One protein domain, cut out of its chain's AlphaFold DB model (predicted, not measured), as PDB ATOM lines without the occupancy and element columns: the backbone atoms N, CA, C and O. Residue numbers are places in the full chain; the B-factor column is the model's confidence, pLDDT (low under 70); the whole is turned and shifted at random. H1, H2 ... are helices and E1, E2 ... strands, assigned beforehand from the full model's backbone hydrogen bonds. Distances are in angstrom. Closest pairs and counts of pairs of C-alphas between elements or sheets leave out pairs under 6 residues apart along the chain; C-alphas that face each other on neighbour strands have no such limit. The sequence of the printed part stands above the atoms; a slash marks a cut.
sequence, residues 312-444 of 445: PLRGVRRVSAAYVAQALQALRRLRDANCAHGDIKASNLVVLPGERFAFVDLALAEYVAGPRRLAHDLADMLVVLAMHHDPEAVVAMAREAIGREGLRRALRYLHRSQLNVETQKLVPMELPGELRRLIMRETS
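Overview. This is residues 312 to 444 of the 445 residues of an uncharacterized protein of Anaerolineae bacterium (UniProt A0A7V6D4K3). What does the domain look like? H1, H2 and H3 form an up-and-down bundle, with the small strand hairpin E1 E2 packed on H1 at one side and H6 and the short H4 covering the other side, where H4 crosses H2. What is it made of? The printed part has 133 residues with six named helices and two named strands, in the order H1 E1 E2 H2 H3 H4 H5 H6; the two-stranded sheet is antiparallel and the class is mostly helix. How large is it? It is compact and rounded, with a radius of gyration of the C-alphas of 13.2 A and spans of 39 by 32 by 27 A.

Arrangement. What stands beside H1, residues 321 to 336? It touches H2, residues 371 to 386, at a shallow tilt of 6 degrees, opposite ways; their closest C-alphas, those of Arg 335 and Leu 374, are 6.3 A apart. The C-alphas of Ala 327 and Phe 357 are 6.0 A apart, the closest of H1 and E2, residues 356 to 359. How does E2 pair? With E1, residues 349 to 352, it makes an antiparallel hairpin, and N 350 and O 358 are 2.8 A apart, within hydrogen-bond range. What touches H2, the hub with five touching helices? With its residues 382 to 386 alone it touches H3, residues 391 to 402, in a helical hairpin, at a steep tilt of 36 degrees, only just past shallow; the closest C-alphas are those of Ala 386 and Val 394, 6.2 A. H4, residues 404 to 410, is about perpendicular to H2 at 89 degrees and touches it, with the C-alphas of Ala 375 and Ala 410 closest at 4.7 A. H5, residues 423 to 426, only just touches H2, with 3 pairs of C-alphas within 8 A, the closest those of Val 384 and Thr 423 at 7.1 A. Where is H6, residues 431 to 444? It touches H3 at a steep tilt of 51 degrees, the same way, with the C-alphas of Val 395 and Ile 439 closest at 6.5 A. In H1, H2, H3, H4 and H6 every O i to N i+4 pair is within hydrogen-bond range; H5 is too short for such a pair.

Along the chain. Where does the first helix begin? H1 begins at C-alpha 321, (-29.880, 33.482, 54.360), and is 22.2 A long. How long are the others? E1 is 9.8 A and E2 10.6 A, H2 22.5 A, H3 15.8 A, H4 10.0 A, H5 5.1 A and H6 20.1 A. Where does the last one end? H6 ends at C-alpha 444, (-14.507, 18.263, 42.568).

Size, cuts and confidence. How far does it reach? The two C-alphas farthest apart, those of Pro 353 and Ser 444, are 38.6 A apart. Which links are long? Those from H1 to E1, E2 to H2 and H4 to H5 are long, and the printed part has no cut. How confident is the model? The mean pLDDT of the printed part is 94.1, and no printed residue is under 70.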
ATOM      1  N   PRO A 312     -38.886  45.097  44.660       93.19
ATOM      2  CA  PRO A 312     -37.963  44.347  43.816       93.19
ATOM      3  C   PRO A 312     -36.582  44.244  44.471       93.19
ATOM      4  O   PRO A 312     -36.067  45.233  45.003       93.19
ATOM      5  N   LEU A 313     -35.938  43.082  44.364       95.31
ATOM      6  CA  LEU A 313     -34.619  42.811  44.940       95.31
ATOM      7  C   LEU A 313     -33.554  43.805  44.449       95.31
ATOM      8  O   LEU A 313     -32.642  44.153  45.190       95.31
ATOM      9  N   ARG A 314     -33.713  44.348  43.235       89.81
ATOM     10  CA  ARG A 314     -32.850  45.396  42.662       89.81
ATOM     11  C   ARG A 314     -32.631  46.598  43.592       89.81
ATOM     12  O   ARG A 314     -31.558  47.193  43.548       89.81
ATOM     13  N   GLY A 315     -33.640  46.983  44.375       87.88
ATOM     14  CA  GLY A 315     -33.562  48.106  45.318       87.88
ATOM     15  C   GLY A 315     -32.999  47.733  46.692       87.88
ATOM     16  O   GLY A 315     -32.834  48.602  47.543       87.88
ATOM     17  N   VAL A 316     -32.706  46.454  46.925       93.12
ATOM     18  CA  VAL A 316     -32.331  45.913  48.231       93.12
ATOM     19  C   VAL A 316     -30.828  45.701  48.278       93.12
ATOM     20  O   VAL A 316     -30.256  45.079  47.394       93.12
ATOM     21  N   ARG A 317     -30.144  46.200  49.311       93.19
ATOM     22  CA  ARG A 317     -28.680  46.056  49.395       93.19
ATOM     23  C   ARG A 317     -28.250  44.643  49.785       93.19
ATOM     24  O   ARG A 317     -27.306  44.115  49.211       93.19
ATOM     25  N   ARG A 318     -28.907  44.060  50.787       95.94
ATOM     26  CA  ARG A 318     -28.571  42.743  51.338       95.94
ATOM     27  C   ARG A 318     -29.844  42.018  51.754       95.94
ATOM     28  O   ARG A 318     -30.766  42.670  52.232       95.94
ATOM     29  N   VAL A 319     -29.862  40.702  51.588       97.56
ATOM     30  CA  VAL A 319     -30.940  39.809  52.038       97.56
ATOM     31  C   VAL A 319     -30.399  38.764  53.010       97.56
ATOM     32  O   VAL A 319     -29.201  38.455  52.992       97.56
ATOM     33  N   SER A 320     -31.256  38.218  53.873       98.06
ATOM     34  CA  SER A 320     -30.876  37.137  54.788       98.06
ATOM     35  C   SER A 320     -30.638  35.798  54.084       98.06
ATOM     36  O   SER A 320     -31.073  35.565  52.954       98.06
ATOM     37  N   ALA A 321     -29.990  34.872  54.798       98.31
ATOM     38  CA  ALA A 321     -29.880  33.482  54.360       98.31
ATOM     39  C   ALA A 321     -31.268  32.832  54.202       98.31
ATOM     40  O   ALA A 321     -31.488  32.071  53.265       98.31
ATOM     41  N   ALA A 322     -32.252  33.184  55.039       98.25
ATOM     42  CA  ALA A 322     -33.612  32.659  54.910       98.25
ATOM     43  C   ALA A 322     -34.257  33.041  53.565       98.25
ATOM     44  O   ALA A 322     -34.934  32.213  52.956       98.25
ATOM     45  N   TYR A 323     -34.030  34.260  53.067       98.56
ATOM     46  CA  TYR A 323     -34.490  34.662  51.735       98.56
ATOM     47  C   TYR A 323     -33.803  33.851  50.626       98.56
ATOM     48  O   TYR A 323     -34.468  33.354  49.716       98.56
ATOM     49  N   VAL A 324     -32.479  33.667  50.724       98.75
ATOM     50  CA  VAL A 324     -31.686  32.860  49.776       98.75
ATOM     51  C   VAL A 324     -32.195  31.416  49.727       98.75
ATOM     52  O   VAL A 324     -32.412  30.880  48.640       98.75
ATOM     53  N   ALA A 325     -32.459  30.807  50.887       98.62
ATOM     54  CA  ALA A 325     -33.021  29.462  50.986       98.62
ATOM     55  C   ALA A 325     -34.391  29.368  50.298       98.62
ATOM     56  O   ALA A 325     -34.618  28.465  49.494       98.62
ATOM     57  N   GLN A 326     -35.291  30.322  50.558       98.56
ATOM     58  CA  GLN A 326     -36.612  30.363  49.926       98.56
ATOM     59  C   GLN A 326     -36.519  30.505  48.399       98.56
ATOM     60  O   GLN A 326     -37.228  29.803  47.676       98.56
ATOM     61  N   ALA A 327     -35.629  31.371  47.903       98.62
ATOM     62  CA  ALA A 327     -35.412  31.575  46.471       98.62
ATOM     63  C   ALA A 327     -34.899  30.301  45.779       98.62
ATOM     64  O   ALA A 327     -35.406  29.904  44.727       98.62
ATOM     65  N   LEU A 328     -33.924  29.622  46.391       98.75
ATOM     66  CA  LEU A 328     -33.384  28.360  45.884       98.75
ATOM     67  C   LEU A 328     -34.410  27.226  45.955       98.75
ATOM     68  O   LEU A 328     -34.490  26.432  45.019       98.75
ATOM     69  N   GLN A 329     -35.243  27.180  46.996       98.44
ATOM     70  CA  GLN A 329     -36.330  26.207  47.098       98.44
ATOM     71  C   GLN A 329     -37.411  26.444  46.035       98.44
ATOM     72  O   GLN A 329     -37.915  25.491  45.441       98.44
ATOM     73  N   ALA A 330     -37.757  27.702  45.755       98.50
ATOM     74  CA  ALA A 330     -38.678  28.045  44.674       98.50
ATOM     75  C   ALA A 330     -38.111  27.617  43.309       98.50
ATOM     76  O   ALA A 330     -38.813  26.992  42.514       98.50
ATOM     77  N   LEU A 331     -36.818  27.866  43.067       98.38
ATOM     78  CA  LEU A 331     -36.133  27.383  41.870       98.38
ATOM     79  C   LEU A 331     -36.083  25.847  41.812       98.38
ATOM     80  O   LEU A 331     -36.221  25.272  40.734       98.38
ATOM     81  N   ARG A 332     -35.907  25.165  42.951       98.19
ATOM     82  CA  ARG A 332     -35.931  23.701  43.025       98.19
ATOM     83  C   ARG A 332     -37.279  23.141  42.574       98.19
ATOM     84  O   ARG A 332     -37.285  22.281  41.702       98.19
ATOM     85  N   ARG A 333     -38.395  23.688  43.075       98.25
ATOM     86  CA  ARG A 333     -39.758  23.293  42.657       98.25
ATOM     87  C   ARG A 333     -39.961  23.437  41.151       98.25
ATOM     88  O   ARG A 333     -40.446  22.511  40.509       98.25
ATOM     89  N   LEU A 334     -39.530  24.565  40.582       97.75
ATOM     90  CA  LEU A 334     -39.572  24.776  39.134       97.75
ATOM     91  C   LEU A 334     -38.786  23.686  38.396       97.75
ATOM     92  O   LEU A 334     -39.311  23.047  37.490       97.75
ATOM     93  N   ARG A 335     -37.554  23.410  38.829       96.81
ATOM     94  CA  ARG A 335     -36.696  22.401  38.196       96.81
ATOM     95  C   ARG A 335     -37.259  20.988  38.287       96.81
ATOM     96  O   ARG A 335     -37.185  20.273  37.293       96.81
ATOM     97  N   ASP A 336     -37.817  20.604  39.430       97.06
ATOM     98  CA  ASP A 336     -38.431  19.286  39.620       97.06
ATOM     99  C   ASP A 336     -39.649  19.099  38.697       97.06
ATOM    100  O   ASP A 336     -39.887  18.001  38.199       97.06
ATOM    101  N   ALA A 337     -40.357  20.186  38.375       97.38
ATOM    102  CA  ALA A 337     -41.463  20.202  37.421       97.38
ATOM    103  C   ALA A 337     -41.036  20.394  35.949       97.38
ATOM    104  O   ALA A 337     -41.894  20.570  35.083       97.38
ATOM    105  N   ASN A 338     -39.729  20.406  35.642       96.81
ATOM    106  CA  ASN A 338     -39.187  20.839  34.345       96.81
ATOM    107  C   ASN A 338     -39.792  22.172  33.881       96.81
ATOM    108  O   ASN A 338     -40.160  22.348  32.724       96.81
ATOM    109  N   CYS A 339     -39.925  23.116  34.798       97.19
ATOM    110  CA  CYS A 339     -40.378  24.464  34.532       97.19
ATOM    111  C   CYS A 339     -39.217  25.439  34.738       97.19
ATOM    112  O   CYS A 339     -38.370  25.261  35.612       97.19
ATOM    113  N   ALA A 340     -39.162  26.468  33.908       95.94
ATOM    114  CA  ALA A 340     -38.214  27.559  34.028       95.94
ATOM    115  C   ALA A 340     -38.954  28.889  34.089       95.94
ATOM    116  O   ALA A 340     -39.989  29.062  33.455       95.94
ATOM    117  N   HIS A 341     -38.386  29.847  34.803       95.94
ATOM    118  CA  HIS A 341     -38.819  31.235  34.781       95.94
ATOM    119  C   HIS A 341     -38.337  31.958  33.516       95.94
ATOM    120  O   HIS A 341     -39.019  32.855  33.028       95.94
ATOM    121  N   GLY A 342     -37.148  31.631  32.997       91.62
ATOM    122  CA  GLY A 342     -36.622  32.162  31.731       91.62
ATOM    123  C   GLY A 342     -36.138  33.622  31.750       91.62
ATOM    124  O   GLY A 342     -35.418  34.042  30.839       91.62
ATOM    125  N   ASP A 343     -36.458  34.380  32.802       91.81
ATOM    126  CA  ASP A 343     -36.101  35.797  32.961       91.81
ATOM    127  C   ASP A 343     -35.713  36.149  34.404       91.81
ATOM    128  O   ASP A 343     -36.150  37.152  34.968       91.81
ATOM    129  N   ILE A 344     -34.883  35.308  35.026       95.56
ATOM    130  CA  ILE A 344     -34.382  35.564  36.380       95.56
ATOM    131  C   ILE A 344     -33.438  36.774  36.367       95.56
ATOM    132  O   ILE A 344     -32.401  36.786  35.699       95.56
ATOM    133  N   LYS A 345     -33.819  37.811  37.115       93.06
ATOM    134  CA  LYS A 345     -33.092  39.077  37.282       93.06
ATOM    135  C   LYS A 345     -33.566  39.783  38.552       93.06
ATOM    136  O   LYS A 345     -34.655  39.503  39.045       93.06
ATOM    137  N   ALA A 346     -32.781  40.731  39.064       93.38
ATOM    138  CA  ALA A 346     -33.068  41.396  40.340       93.38
ATOM    139  C   ALA A 346     -34.407  42.169  40.371       93.38
ATOM    140  O   ALA A 346     -34.947  42.402  41.447       93.38
ATOM    141  N   SER A 347     -34.961  42.574  39.225       90.31
ATOM    142  CA  SER A 347     -36.286  43.210  39.166       90.31
ATOM    143  C   SER A 347     -37.458  42.216  39.183       90.31
ATOM    144  O   SER A 347     -38.559  42.608  39.558       90.31
ATOM    145  N   ASN A 348     -37.213  40.940  38.853       95.06
ATOM    146  CA  ASN A 348     -38.225  39.873  38.840       95.06
ATOM    147  C   ASN A 348     -38.201  38.991  40.100       95.06
ATOM    148  O   ASN A 348     -39.044  38.109  40.261       95.06
ATOM    149  N   LEU A 349     -37.242  39.222  41.001       96.94
ATOM    150  CA  LEU A 349     -37.253  38.665  42.350       96.94
ATOM    151  C   LEU A 349     -37.779  39.732  43.300       96.94
ATOM    152  O   LEU A 349     -37.298  40.864  43.297       96.94
ATOM    153  N   VAL A 350     -38.757  39.374  44.115       96.50
ATOM    154  CA  VAL A 350     -39.419  40.295  45.034       96.50
ATOM    155  C   VAL A 350     -39.128  39.891  46.470       96.50
ATOM    156  O   VAL A 350     -39.103  38.706  46.811       96.50
ATOM    157  N   VAL A 351     -38.889  40.899  47.304       97.56
ATOM    158  CA  VAL A 351     -38.834  40.782  48.758       97.56
ATOM    159  C   VAL A 351     -40.168  41.269  49.309       97.56
ATOM    160  O   VAL A 351     -40.509  42.446  49.203       97.56
ATOM    161  N   LEU A 352     -40.941  40.338  49.854       96.50
ATOM    162  CA  LEU A 352     -42.192  40.601  50.558       96.50
ATOM    163  C   LEU A 352     -41.917  40.947  52.034       96.50
ATOM    164  O   LEU A 352     -40.846  40.604  52.551       96.50
ATOM    165  N   PRO A 353     -42.892  41.541  52.752       95.06
ATOM    166  CA  PRO A 353     -42.784  41.766  54.191       95.06
ATOM    167  C   PRO A 353     -42.367  40.503  54.956       95.06
ATOM    168  O   PRO A 353     -42.880  39.408  54.700       95.06
ATOM    169  N   GLY A 354     -41.432  40.664  55.897       94.12
ATOM    170  CA  GLY A 354     -40.813  39.550  56.623       94.12
ATOM    171  C   GLY A 354     -39.786  38.757  55.805       94.12
ATOM    172  O   GLY A 354     -39.603  37.575  56.065       94.12
ATOM    173  N   GLU A 355     -39.166  39.380  54.795       94.06
ATOM    174  CA  GLU A 355     -38.166  38.768  53.901       94.06
ATOM    175  C   GLU A 355     -38.642  37.475  53.217       94.06
ATOM    176  O   GLU A 355     -37.877  36.527  53.006       94.06
ATOM    177  N   ARG A 356     -39.926  37.425  52.845       97.06
ATOM    178  CA  ARG A 356     -40.441  36.309  52.045       97.06
ATOM    179  C   ARG A 356     -40.113  36.505  50.570       97.06
ATOM    180  O   ARG A 356     -40.100  37.626  50.063       97.06
ATOM    181  N   PHE A 357     -39.867  35.401  49.881       98.25
ATOM    182  CA  PHE A 357     -39.524  35.391  48.462       98.25
ATOM    183  C   PHE A 357     -40.763  35.265  47.563       98.25
ATOM    184  O   PHE A 357     -41.663  34.483  47.868       98.25
ATOM    185  N   ALA A 358     -40.773  35.971  46.428       98.00
ATOM    186  CA  ALA A 358     -41.681  35.706  45.311       98.00
ATOM    187  C   ALA A 358     -41.048  36.040  43.952       98.00
ATOM    188  O   ALA A 358     -40.244  36.965  43.843       98.00
ATOM    189  N   PHE A 359     -41.449  35.304  42.917       97.75
ATOM    190  CA  PHE A 359     -41.208  35.646  41.518       97.75
ATOM    191  C   PHE A 359     -42.300  36.576  40.984       97.75
ATOM    192  O   PHE A 359     -43.457  36.504  41.405       97.75
ATOM    193  N   VAL A 360     -41.946  37.408  40.007       94.62
ATOM    194  CA  VAL A 360     -42.885  38.191  39.193       94.62
ATOM    195  C   VAL A 360     -42.465  38.161  37.724       94.62
ATOM    196  O   VAL A 360     -41.321  37.853  37.414       94.62
ATOM    197  N   ASP A 361     -43.391  38.528  36.837       91.00
ATOM    198  CA  ASP A 361     -43.210  38.567  35.377       91.00
ATOM    199  C   ASP A 361     -42.881  37.201  34.750       91.00
ATOM    200  O   ASP A 361     -41.727  36.817  34.560       91.00
ATOM    201  N   LEU A 362     -43.932  36.462  34.389       92.94
ATOM    202  CA  LEU A 362     -43.820  35.091  33.876       92.94
ATOM    203  C   LEU A 362     -43.999  34.998  32.355       92.94
ATOM    204  O   LEU A 362     -44.190  33.909  31.817       92.94
ATOM    205  N   ALA A 363     -43.912  36.123  31.643       87.81
ATOM    206  CA  ALA A 363     -44.093  36.173  30.192       87.81
ATOM    207  C   ALA A 363     -43.060  35.338  29.403       87.81
ATOM    208  O   ALA A 363     -43.331  34.930  28.273       87.81
ATOM    209  N   LEU A 364     -41.885  35.083  29.991       88.50
ATOM    210  CA  LEU A 364     -40.800  34.284  29.402       88.50
ATOM    211  C   LEU A 364     -40.610  32.920  30.077       88.50
ATOM    212  O   LEU A 364     -39.650  32.212  29.763       88.50
ATOM    213  N   ALA A 365     -41.505  32.548  30.994       93.19
ATOM    214  CA  ALA A 365     -41.439  31.255  31.653       93.19
ATOM    215  C   ALA A 365     -41.680  30.123  30.639       93.19
ATOM    216  O   ALA A 365     -42.304  30.320  29.601       93.19
ATOM    217  N   GLU A 366     -41.154  28.932  30.895       92.75
ATOM    218  CA  GLU A 366     -41.188  27.792  29.974       92.75
ATOM    219  C   GLU A 366     -41.619  26.545  30.750       92.75
ATOM    220  O   GLU A 366     -40.976  26.171  31.731       92.75
ATOM    221  N   TYR A 367     -42.714  25.909  30.331       93.69
ATOM    222  CA  TYR A 367     -43.090  24.580  30.814       93.69
ATOM    223  C   TYR A 367     -42.490  23.503  29.904       93.69
ATOM    224  O   TYR A 367     -42.360  23.715  28.700       93.69
ATOM    225  N   VAL A 368     -42.108  22.356  30.475       92.81
ATOM    226  CA  VAL A 368     -41.294  21.331  29.788       92.81
ATOM    227  C   VAL A 368     -39.948  21.910  29.316       92.81
ATOM    228  O   VAL A 368     -39.424  21.612  28.243       92.81
ATOM    229  N   ALA A 369     -39.370  22.767  30.154       92.88
ATOM    230  CA  ALA A 369     -38.098  23.418  29.934       92.88
ATOM    231  C   ALA A 369     -36.962  22.395  29.825       92.88
ATOM    232  O   ALA A 369     -36.716  21.581  30.717       92.88
ATOM    233  N   GLY A 370     -36.202  22.486  28.733       91.69
ATOM    234  CA  GLY A 370     -35.051  21.616  28.519       91.69
ATOM    235  C   GLY A 370     -33.910  21.867  29.524       91.69
ATOM    236  O   GLY A 370     -33.784  22.961  30.086       91.69
ATOM    237  N   PRO A 371     -32.958  20.923  29.679       92.56
ATOM    238  CA  PRO A 371     -31.871  21.026  30.663       92.56
ATOM    239  C   PRO A 371     -31.017  22.294  30.542       92.56
ATOM    240  O   PRO A 371     -30.471  22.788  31.529       92.56
ATOM    241  N   ARG A 372     -30.895  22.824  29.320       91.62
ATOM    242  CA  ARG A 372     -30.215  24.092  29.040       91.62
ATOM    243  C   ARG A 372     -30.909  25.269  29.719       91.62
ATOM    244  O   ARG A 372     -30.216  26.095  30.298       91.62
ATOM    245  N   ARG A 373     -32.238  25.357  29.632       91.19
ATOM    246  CA  ARG A 373     -33.021  26.453  30.210       91.19
ATOM    247  C   ARG A 373     -32.952  26.409  31.736       91.19
ATOM    248  O   ARG A 373     -32.610  27.407  32.352       91.19
ATOM    249  N   LEU A 374     -33.127  25.227  32.322       95.88
ATOM    250  CA  LEU A 374     -33.028  25.030  33.772       95.88
ATOM    251  C   LEU A 374     -31.644  25.402  34.333       95.88
ATOM    252  O   LEU A 374     -31.529  25.951  35.427       95.88
ATOM    253  N   ALA A 375     -30.568  25.071  33.612       95.94
ATOM    254  CA  ALA A 375     -29.204  25.435  34.004       95.94
ATOM    255  C   ALA A 375     -28.914  26.933  33.837       95.94
ATOM    256  O   ALA A 375     -28.090  27.488  34.561       95.94
ATOM    257  N   HIS A 376     -29.581  27.568  32.877       93.19
ATOM    258  CA  HIS A 376     -29.478  28.993  32.610       93.19
ATOM    259  C   HIS A 376     -30.155  29.816  33.719       93.19
ATOM    260  O   HIS A 376     -29.505  30.685  34.296       93.19
ATOM    261  N   ASP A 377     -31.368  29.428  34.120       96.69
ATOM    262  CA  ASP A 377     -32.074  29.994  35.276       96.69
ATOM    263  C   ASP A 377     -31.261  29.866  36.569       96.69
ATOM    264  O   ASP A 377     -31.124  30.829  37.319       96.69
ATOM    265  N   LEU A 378     -30.653  28.699  36.818       98.06
ATOM    266  CA  LEU A 378     -29.781  28.521  37.979       98.06
ATOM    267  C   LEU A 378     -28.573  29.466  37.939       98.06
ATOM    268  O   LEU A 378     -28.230  30.048  38.961       98.06
ATOM    269  N   ALA A 379     -27.931  29.643  36.782       97.56
ATOM    270  CA  ALA A 379     -26.805  30.566  36.667       97.56
ATOM    271  C   ALA A 379     -27.221  32.021  36.937       97.56
ATOM    272  O   ALA A 379     -26.530  32.710  37.686       97.56
ATOM    273  N   ASP A 380     -28.348  32.471  36.376       97.38
ATOM    274  CA  ASP A 380     -28.883  33.811  36.640       97.38
ATOM    275  C   ASP A 380     -29.270  33.972  38.124       97.38
ATOM    276  O   ASP A 380     -28.899  34.974  38.736       97.38
ATOM    277  N   MET A 381     -29.917  32.971  38.735       98.44
ATOM    278  CA  MET A 381     -30.281  32.985  40.158       98.44
ATOM    279  C   MET A 381     -29.053  33.091  41.066       98.44
ATOM    280  O   MET A 381     -29.029  33.934  41.958       98.44
ATOM    281  N   LEU A 382     -28.016  32.281  40.828       98.62
ATOM    282  CA  LEU A 382     -26.784  32.301  41.626       98.62
ATOM    283  C   LEU A 382     -26.116  33.676  41.598       98.62
ATOM    284  O   LEU A 382     -25.722  34.188  42.642       98.62
ATOM    285  N   VAL A 383     -26.014  34.286  40.413       98.19
ATOM    286  CA  VAL A 383     -25.426  35.624  40.285       98.19
ATOM    287  C   VAL A 383     -26.275  36.664  41.000       98.19
ATOM    288  O   VAL A 383     -25.728  37.474  41.739       98.19
ATOM    289  N   VAL A 384     -27.593  36.650  40.790       97.88
ATOM    290  CA  VAL A 384     -28.487  37.631  41.409       97.88
ATOM    291  C   VAL A 384     -28.438  37.508  42.932       97.88
ATOM    292  O   VAL A 384     -28.232  38.512  43.599       97.88
ATOM    293  N   LEU A 385     -28.531  36.305  43.502       98.56
ATOM    294  CA  LEU A 385     -28.455  36.126  44.956       98.56
ATOM    295  C   LEU A 385     -27.090  36.544  45.521       98.56
ATOM    296  O   LEU A 385     -27.048  37.239  46.530       98.56
ATOM    297  N   ALA A 386     -25.985  36.212  44.846       98.25
ATOM    298  CA  ALA A 386     -24.636  36.582  45.282       98.25
ATOM    299  C   ALA A 386     -24.318  38.086  45.138       98.25
ATOM    300  O   ALA A 386     -23.338  38.571  45.693       98.25
ATOM    301  N   MET A 387     -25.143  38.858  44.421       96.94
ATOM    302  CA  MET A 387     -25.070  40.325  44.458       96.94
ATOM    303  C   MET A 387     -25.648  40.912  45.755       96.94
ATOM    304  O   MET A 387     -25.343  42.056  46.088       96.94
ATOM    305  N   HIS A 388     -26.481  40.151  46.473       97.62
ATOM    306  CA  HIS A 388     -27.228  40.603  47.653       97.62
ATOM    307  C   HIS A 388     -26.953  39.748  48.903       97.62
ATOM    308  O   HIS A 388     -27.531  39.986  49.965       97.62
ATOM    309  N   HIS A 389     -26.074  38.755  48.802       98.25
ATOM    310  CA  HIS A 389     -25.672  37.864  49.881       98.25
ATOM    311  C   HIS A 389     -24.247  37.351  49.636       98.25
ATOM    312  O   HIS A 389     -23.714  37.505  48.542       98.25
ATOM    313  N   ASP A 390     -23.635  36.754  50.657       97.94
ATOM    314  CA  ASP A 390     -22.291  36.187  50.552       97.94
ATOM    315  C   ASP A 390     -22.210  35.103  49.444       97.94
ATOM    316  O   ASP A 390     -23.024  34.171  49.458       97.94
ATOM    317  N   PRO A 391     -21.278  35.208  48.471       98.06
ATOM    318  CA  PRO A 391     -21.182  34.267  47.353       98.06
ATOM    319  C   PRO A 391     -20.892  32.821  47.767       98.06
ATOM    320  O   PRO A 391     -21.417  31.895  47.142       98.06
ATOM    321  N   GLU A 392     -20.075  32.610  48.801       98.00
ATOM    322  CA  GLU A 392     -19.710  31.274  49.282       98.00
ATOM    323  C   GLU A 392     -20.925  30.598  49.918       98.00
ATOM    324  O   GLU A 392     -21.270  29.469  49.552       98.00
ATOM    325  N   ALA A 393     -21.650  31.331  50.769       98.12
ATOM    326  CA  ALA A 393     -22.903  30.872  51.358       98.12
ATOM    327  C   ALA A 393     -23.955  30.539  50.287       98.12
ATOM    328  O   ALA A 393     -24.573  29.475  50.342       98.12
ATOM    329  N   VAL A 394     -24.127  31.388  49.265       98.62
ATOM    330  CA  VAL A 394     -25.072  31.126  48.161       98.62
ATOM    331  C   VAL A 394     -24.732  29.826  47.429       98.62
ATOM    332  O   VAL A 394     -25.633  29.037  47.139       98.62
ATOM    333  N   VAL A 395     -23.452  29.570  47.136       98.31
ATOM    334  CA  VAL A 395     -23.026  28.335  46.457       98.31
ATOM    335  C   VAL A 395     -23.245  27.107  47.344       98.31
ATOM    336  O   VAL A 395     -23.760  26.102  46.850       98.31
ATOM    337  N   ALA A 396     -22.917  27.188  48.636       98.00
ATOM    338  CA  ALA A 396     -23.135  26.098  49.585       98.00
ATOM    339  C   ALA A 396     -24.627  25.743  49.709       98.00
ATOM    340  O   ALA A 396     -25.010  24.582  49.551       98.00
ATOM    341  N   MET A 397     -25.487  26.748  49.880       98.44
ATOM    342  CA  MET A 397     -26.940  26.564  49.954       98.44
ATOM    343  C   MET A 397     -27.524  26.041  48.638       98.44
ATOM    344  O   MET A 397     -28.421  25.200  48.630       98.44
ATOM    345  N   ALA A 398     -27.004  26.493  47.494       98.31
ATOM    346  CA  ALA A 398     -27.431  25.985  46.195       98.31
ATOM    347  C   ALA A 398     -26.979  24.539  45.958       98.31
ATOM    348  O   ALA A 398     -27.702  23.778  45.312       98.31
ATOM    349  N   ARG A 399     -25.818  24.131  46.489       97.56
ATOM    350  CA  ARG A 399     -25.384  22.727  46.474       97.56
ATOM    351  C   ARG A 399     -26.368  21.856  47.242       97.56
ATOM    352  O   ARG A 399     -26.722  20.795  46.736       97.56
ATOM    353  N   GLU A 400     -26.804  22.297  48.416       97.31
ATOM    354  CA  GLU A 400     -27.780  21.579  49.238       97.31
ATOM    355  C   GLU A 400     -29.148  21.490  48.543       97.31
ATOM    356  O   GLU A 400     -29.679  20.397  48.355       97.31
ATOM    357  N   ALA A 401     -29.683  22.619  48.070       97.56
ATOM    358  CA  ALA A 401     -31.017  22.666  47.475       97.56
ATOM    359  C   ALA A 401     -31.100  22.002  46.086       97.56
ATOM    360  O   ALA A 401     -32.104  21.369  45.751       97.56
ATOM    361  N   ILE A 402     -30.071  22.154  45.242       97.19
ATOM    362  CA  ILE A 402     -30.118  21.778  43.816       97.19
ATOM    363  C   ILE A 402     -29.205  20.593  43.471       97.19
ATOM    364  O   ILE A 402     -29.458  19.881  42.496       97.19
ATOM    365  N   GLY A 403     -28.150  20.360  44.250       96.00
ATOM    366  CA  GLY A 403     -27.188  19.284  44.027       96.00
ATOM    367  C   GLY A 403     -26.025  19.646  43.093       96.00
ATOM    368  O   GLY A 403     -26.090  20.553  42.255       96.00
ATOM    369  N   ARG A 404     -24.938  18.870  43.212       95.69
ATOM    370  CA  ARG A 404     -23.667  19.065  42.485       95.69
ATOM    371  C   ARG A 404     -23.831  19.082  40.964       95.69
ATOM    372  O   ARG A 404     -23.271  19.944  40.292       95.69
ATOM    373  N   GLU A 405     -24.624  18.165  40.409       94.12
ATOM    374  CA  GLU A 405     -24.821  18.086  38.955       94.12
ATOM    375  C   GLU A 405     -25.548  19.323  38.403       94.12
ATOM    376  O   GLU A 405     -25.221  19.805  37.315       94.12
ATOM    377  N   GLY A 406     -26.490  19.892  39.165       95.19
ATOM    378  CA  GLY A 406     -27.144  21.148  38.808       95.19
ATOM    379  C   GLY A 406     -26.144  22.301  38.723       95.19
ATOM    380  O   GLY A 406     -26.086  22.989  37.699       95.19
ATOM    381  N   LEU A 407     -25.296  22.449  39.746       96.62
ATOM    382  CA  LEU A 407     -24.231  23.456  39.767       96.62
ATOM    383  C   LEU A 407     -23.239  23.273  38.609       96.62
ATOM    384  O   LEU A 407     -22.911  24.233  37.906       96.62
ATOM    385  N   ARG A 408     -22.820  22.033  38.331       95.50
ATOM    386  CA  ARG A 408     -21.906  21.721  37.222       95.50
ATOM    387  C   ARG A 408     -22.487  22.130  35.866       95.50
ATOM    388  O   ARG A 408     -21.765  22.643  35.010       95.50
ATOM    389  N   ARG A 409     -23.796  21.951  35.656       94.50
ATOM    390  CA  ARG A 409     -24.482  22.400  34.432       94.50
ATOM    391  C   ARG A 409     -24.551  23.925  34.327       94.50
ATOM    392  O   ARG A 409     -24.387  24.449  33.223       94.50
ATOM    393  N   ALA A 410     -24.733  24.629  35.445       95.88
ATOM    394  CA  ALA A 410     -24.783  26.092  35.483       95.88
ATOM    395  C   ALA A 410     -23.449  26.758  35.095       95.88
ATOM    396  O   ALA A 410     -23.459  27.839  34.504       95.88
ATOM    397  N   LEU A 411     -22.300  26.097  35.313       94.94
ATOM    398  CA  LEU A 411     -20.967  26.622  34.957       94.94
ATOM    399  C   LEU A 411     -20.863  27.125  33.507       94.94
ATOM    400  O   LEU A 411     -20.162  28.099  33.239       94.94
ATOM    401  N   ARG A 412     -21.572  26.493  32.558       90.50
ATOM    402  CA  ARG A 412     -21.563  26.894  31.135       90.50
ATOM    403  C   ARG A 412     -22.202  28.266  30.894       90.50
ATOM    404  O   ARG A 412     -21.901  28.901  29.884       90.50
ATOM    405  N   TYR A 413     -23.062  28.708  31.806       91.50
ATOM    406  CA  TYR A 413     -23.856  29.932  31.700       91.50
ATOM    407  C   TYR A 413     -23.404  31.028  32.672       91.50
ATOM    408  O   TYR A 413     -23.804  32.176  32.510       91.50
ATOM    409  N   LEU A 414     -22.484  30.723  33.597       92.38
ATOM    410  CA  LEU A 414     -21.785  31.704  34.435       92.38
ATOM    411  C   LEU A 414     -20.703  32.448  33.641       92.38
ATOM    412  O   LEU A 414     -19.511  32.406  33.933       92.38
ATOM    413  N   HIS A 415     -21.123  33.112  32.576       86.75
ATOM    414  CA  HIS A 415     -20.340  34.086  31.837       86.75
ATOM    415  C   HIS A 415     -21.220  35.301  31.640       86.75
ATOM    416  O   HIS A 415     -22.370  35.156  31.240       86.75
ATOM    417  N   ARG A 416     -20.677  36.504  31.829       82.44
ATOM    418  CA  ARG A 416     -21.465  37.735  31.727       82.44
ATOM    419  C   ARG A 416     -22.299  37.805  30.443       82.44
ATOM    420  O   ARG A 416     -23.487  38.050  30.519       82.44
ATOM    421  N   SER A 417     -21.725  37.491  29.281       80.12
ATOM    422  CA  SER A 417     -22.448  37.504  27.994       80.12
ATOM    423  C   SER A 417     -23.599  36.496  27.881       80.12
ATOM    424  O   SER A 417     -24.392  36.590  26.946       80.12
ATOM    425  N   GLN A 418     -23.666  35.524  28.791       84.06
ATOM    426  CA  GLN A 418     -24.735  34.539  28.894       84.06
ATOM    427  C   GLN A 418     -25.780  34.926  29.948       84.06
ATOM    428  O   GLN A 418     -26.882  34.405  29.857       84.06
ATOM    429  N   LEU A 419     -25.490  35.828  30.893       86.50
ATOM    430  CA  LEU A 419     -26.432  36.249  31.945       86.50
ATOM    431  C   LEU A 419     -27.554  37.136  31.409       86.50
ATOM    432  O   LEU A 419     -27.483  37.609  30.275       86.50
ATOM    433  N   ASN A 420     -28.616  37.335  32.193       86.44
ATOM    434  CA  ASN A 420     -29.712  38.247  31.841       86.44
ATOM    435  C   ASN A 420     -29.201  39.629  31.412       86.44
ATOM    436  O   ASN A 420     -28.192  40.091  31.929       86.44
ATOM    437  N   VAL A 421     -29.866  40.298  30.465       78.75
ATOM    438  CA  VAL A 421     -29.436  41.617  29.964       78.75
ATOM    439  C   VAL A 421     -29.430  42.676  31.069       78.75
ATOM    440  O   VAL A 421     -28.554  43.539  31.077       78.75
ATOM    441  N   GLU A 422     -30.365  42.615  32.017       83.44
ATOM    442  CA  GLU A 422     -30.345  43.478  33.195       83.44
ATOM    443  C   GLU A 422     -29.187  43.104  34.125       83.44
ATOM    444  O   GLU A 422     -28.363  43.959  34.454       83.44
ATOM    445  N   THR A 423     -29.055  41.823  34.478       87.50
ATOM    446  CA  THR A 423     -27.956  41.326  35.323       87.50
ATOM    447  C   THR A 423     -26.596  41.662  34.710       87.50
ATOM    448  O   THR A 423     -25.694  42.109  35.406       87.50
ATOM    449  N   GLN A 424     -26.458  41.580  33.386       84.88
ATOM    450  CA  GLN A 424     -25.276  41.997  32.637       84.88
ATOM    451  C   GLN A 424     -24.893  43.450  32.886       84.88
ATOM    452  O   GLN A 424     -23.720  43.761  32.734       84.88
ATOM    453  N   LYS A 425     -25.830  44.345  33.196       81.44
ATOM    454  CA  LYS A 425     -25.554  45.770  33.435       81.44
ATOM    455  C   LYS A 425     -25.226  46.065  34.895       81.44
ATOM    456  O   LYS A 425     -24.564  47.062  35.152       81.44
ATOM    457  N   LEU A 426     -25.686  45.219  35.816       85.75
ATOM    458  CA  LEU A 426     -25.599  45.451  37.259       85.75
ATOM    459  C   LEU A 426     -24.513  44.616  37.946       85.75
ATOM    460  O   LEU A 426     -23.980  45.034  38.969       85.75
ATOM    461  N   VAL A 427     -24.186  43.446  37.399       88.31
ATOM    462  CA  VAL A 427     -23.279  42.490  38.039       88.31
ATOM    463  C   VAL A 427     -21.847  43.038  38.145       88.31
ATOM    464  O   VAL A 427     -21.310  43.543  37.146       88.31
ATOM    465  N   PRO A 428     -21.179  42.888  39.308       89.06
ATOM    466  CA  PRO A 428     -19.742  43.110  39.419       89.06
ATOM    467  C   PRO A 428     -18.960  42.258  38.410       89.06
ATOM    468  O   PRO A 428     -19.311  41.112  38.129       89.06
ATOM    469  N   MET A 429     -17.875  42.807  37.856       82.25
ATOM    470  CA  MET A 429     -17.099  42.154  36.788       82.25
ATOM    471  C   MET A 429     -16.584  40.761  37.168       82.25
ATOM    472  O   MET A 429     -16.548  39.868  36.320       82.25
ATOM    473  N   GLU A 430     -16.169  40.600  38.421       89.38
ATOM    474  CA  GLU A 430     -15.454  39.419  38.903       89.38
ATOM    475  C   GLU A 430     -16.393  38.327  39.424       89.38
ATOM    476  O   GLU A 430     -16.041  37.148  39.356       89.38
ATOM    477  N   LEU A 431     -17.609  38.700  39.836       94.25
ATOM    478  CA  LEU A 431     -18.548  37.818  40.530       94.25
ATOM    479  C   LEU A 431     -18.888  36.537  39.739       94.25
ATOM    480  O   LEU A 431     -18.818  35.451  40.312       94.25
ATOM    481  N   PRO A 432     -19.169  36.568  38.417       94.44
ATOM    482  CA  PRO A 432     -19.384  35.327  37.671       94.44
ATOM    483  C   PRO A 432     -18.148  34.416  37.654       94.44
ATOM    484  O   PRO A 432     -18.282  33.197  37.632       94.44
ATOM    485  N   GLY A 433     -16.940  34.990  37.642       93.81
ATOM    486  CA  GLY A 433     -15.687  34.235  37.694       93.81
ATOM    487  C   GLY A 433     -15.429  33.628  39.072       93.81
ATOM    488  O   GLY A 433     -14.987  32.484  39.165       93.81
ATOM    489  N   GLU A 434     -15.746  34.371  40.126       96.31
ATOM    490  CA  GLU A 434     -15.694  33.927  41.518       96.31
ATOM    491  C   GLU A 434     -16.633  32.745  41.774       96.31
ATOM    492  O   GLU A 434     -16.166  31.678  42.173       96.31
ATOM    493  N   LEU A 435     -17.915  32.873  41.413       97.56
ATOM    494  CA  LEU A 435     -18.903  31.802  41.566       97.56
ATOM    495  C   LEU A 435     -18.487  30.515  40.847       97.56
ATOM    496  O   LEU A 435     -18.681  29.422  41.368       97.56
ATOM    497  N   ARG A 436     -17.859  30.614  39.668       97.19
ATOM    498  CA  ARG A 436     -17.322  29.428  38.980       97.19
ATOM    499  C   ARG A 436     -16.237  28.733  39.787       97.19
ATOM    500  O   ARG A 436     -16.242  27.509  39.836       97.19
ATOM    501  N   ARG A 437     -15.298  29.488  40.373       96.56
ATOM    502  CA  ARG A 437     -14.220  28.916  41.194       96.56
ATOM    503  C   ARG A 437     -14.801  28.212  42.417       96.56
ATOM    504  O   ARG A 437     -14.408  27.083  42.687       96.56
ATOM    505  N   LEU A 438     -15.763  28.843  43.089       96.88
ATOM    506  CA  LEU A 438     -16.464  28.268  44.240       96.88
ATOM    507  C   LEU A 438     -17.195  26.974  43.866       96.88
ATOM    508  O   LEU A 438     -16.974  25.937  44.483       96.88
ATOM    509  N   ILE A 439     -17.973  26.984  42.782       96.12
ATOM    510  CA  ILE A 439     -18.681  25.788  42.305       96.12
ATOM    511  C   ILE A 439     -17.711  24.670  41.913       96.12
ATOM    512  O   ILE A 439     -17.976  23.502  42.193       96.12
ATOM    513  N   MET A 440     -16.591  24.988  41.257       94.25
ATOM    514  CA  MET A 440     -15.589  23.980  40.893       94.25
ATOM    515  C   MET A 440     -14.987  23.312  42.132       94.25
ATOM    516  O   MET A 440     -14.827  22.096  42.122       94.25
ATOM    517  N   ARG A 441     -14.720  24.063  43.209       91.62
ATOM    518  CA  ARG A 441     -14.261  23.490  44.489       91.62
ATOM    519  C   ARG A 441     -15.297  22.521  45.070       91.62
ATOM    520  O   ARG A 441     -14.960  21.383  45.368       91.62
ATOM    521  N   GLU A 442     -16.561  22.931  45.116       83.62
ATOM    522  CA  GLU A 442     -17.678  22.155  45.688       83.62
ATOM    523  C   GLU A 442     -18.108  20.917  44.876       83.62
ATOM    524  O   GLU A 442     -18.840  20.056  45.376       83.62
ATOM    525  N   THR A 443     -17.711  20.840  43.602       83.88
ATOM    526  CA  THR A 443     -18.077  19.744  42.682       83.88
ATOM    527  C   THR A 443     -16.926  18.788  42.366       83.88
ATOM    528  O   THR A 443     -17.166  17.793  41.684       83.88
ATOM    529  N   SER A 444     -15.703  19.088  42.821       76.06
ATOM    530  CA  SER A 444     -14.507  18.263  42.568       76.06
ATOM    531  C   SER A 444     -14.184  17.269  43.691       76.06
ATOM    532  O   SER A 444     -13.446  16.320  43.445       76.06
TER     533      SER A 444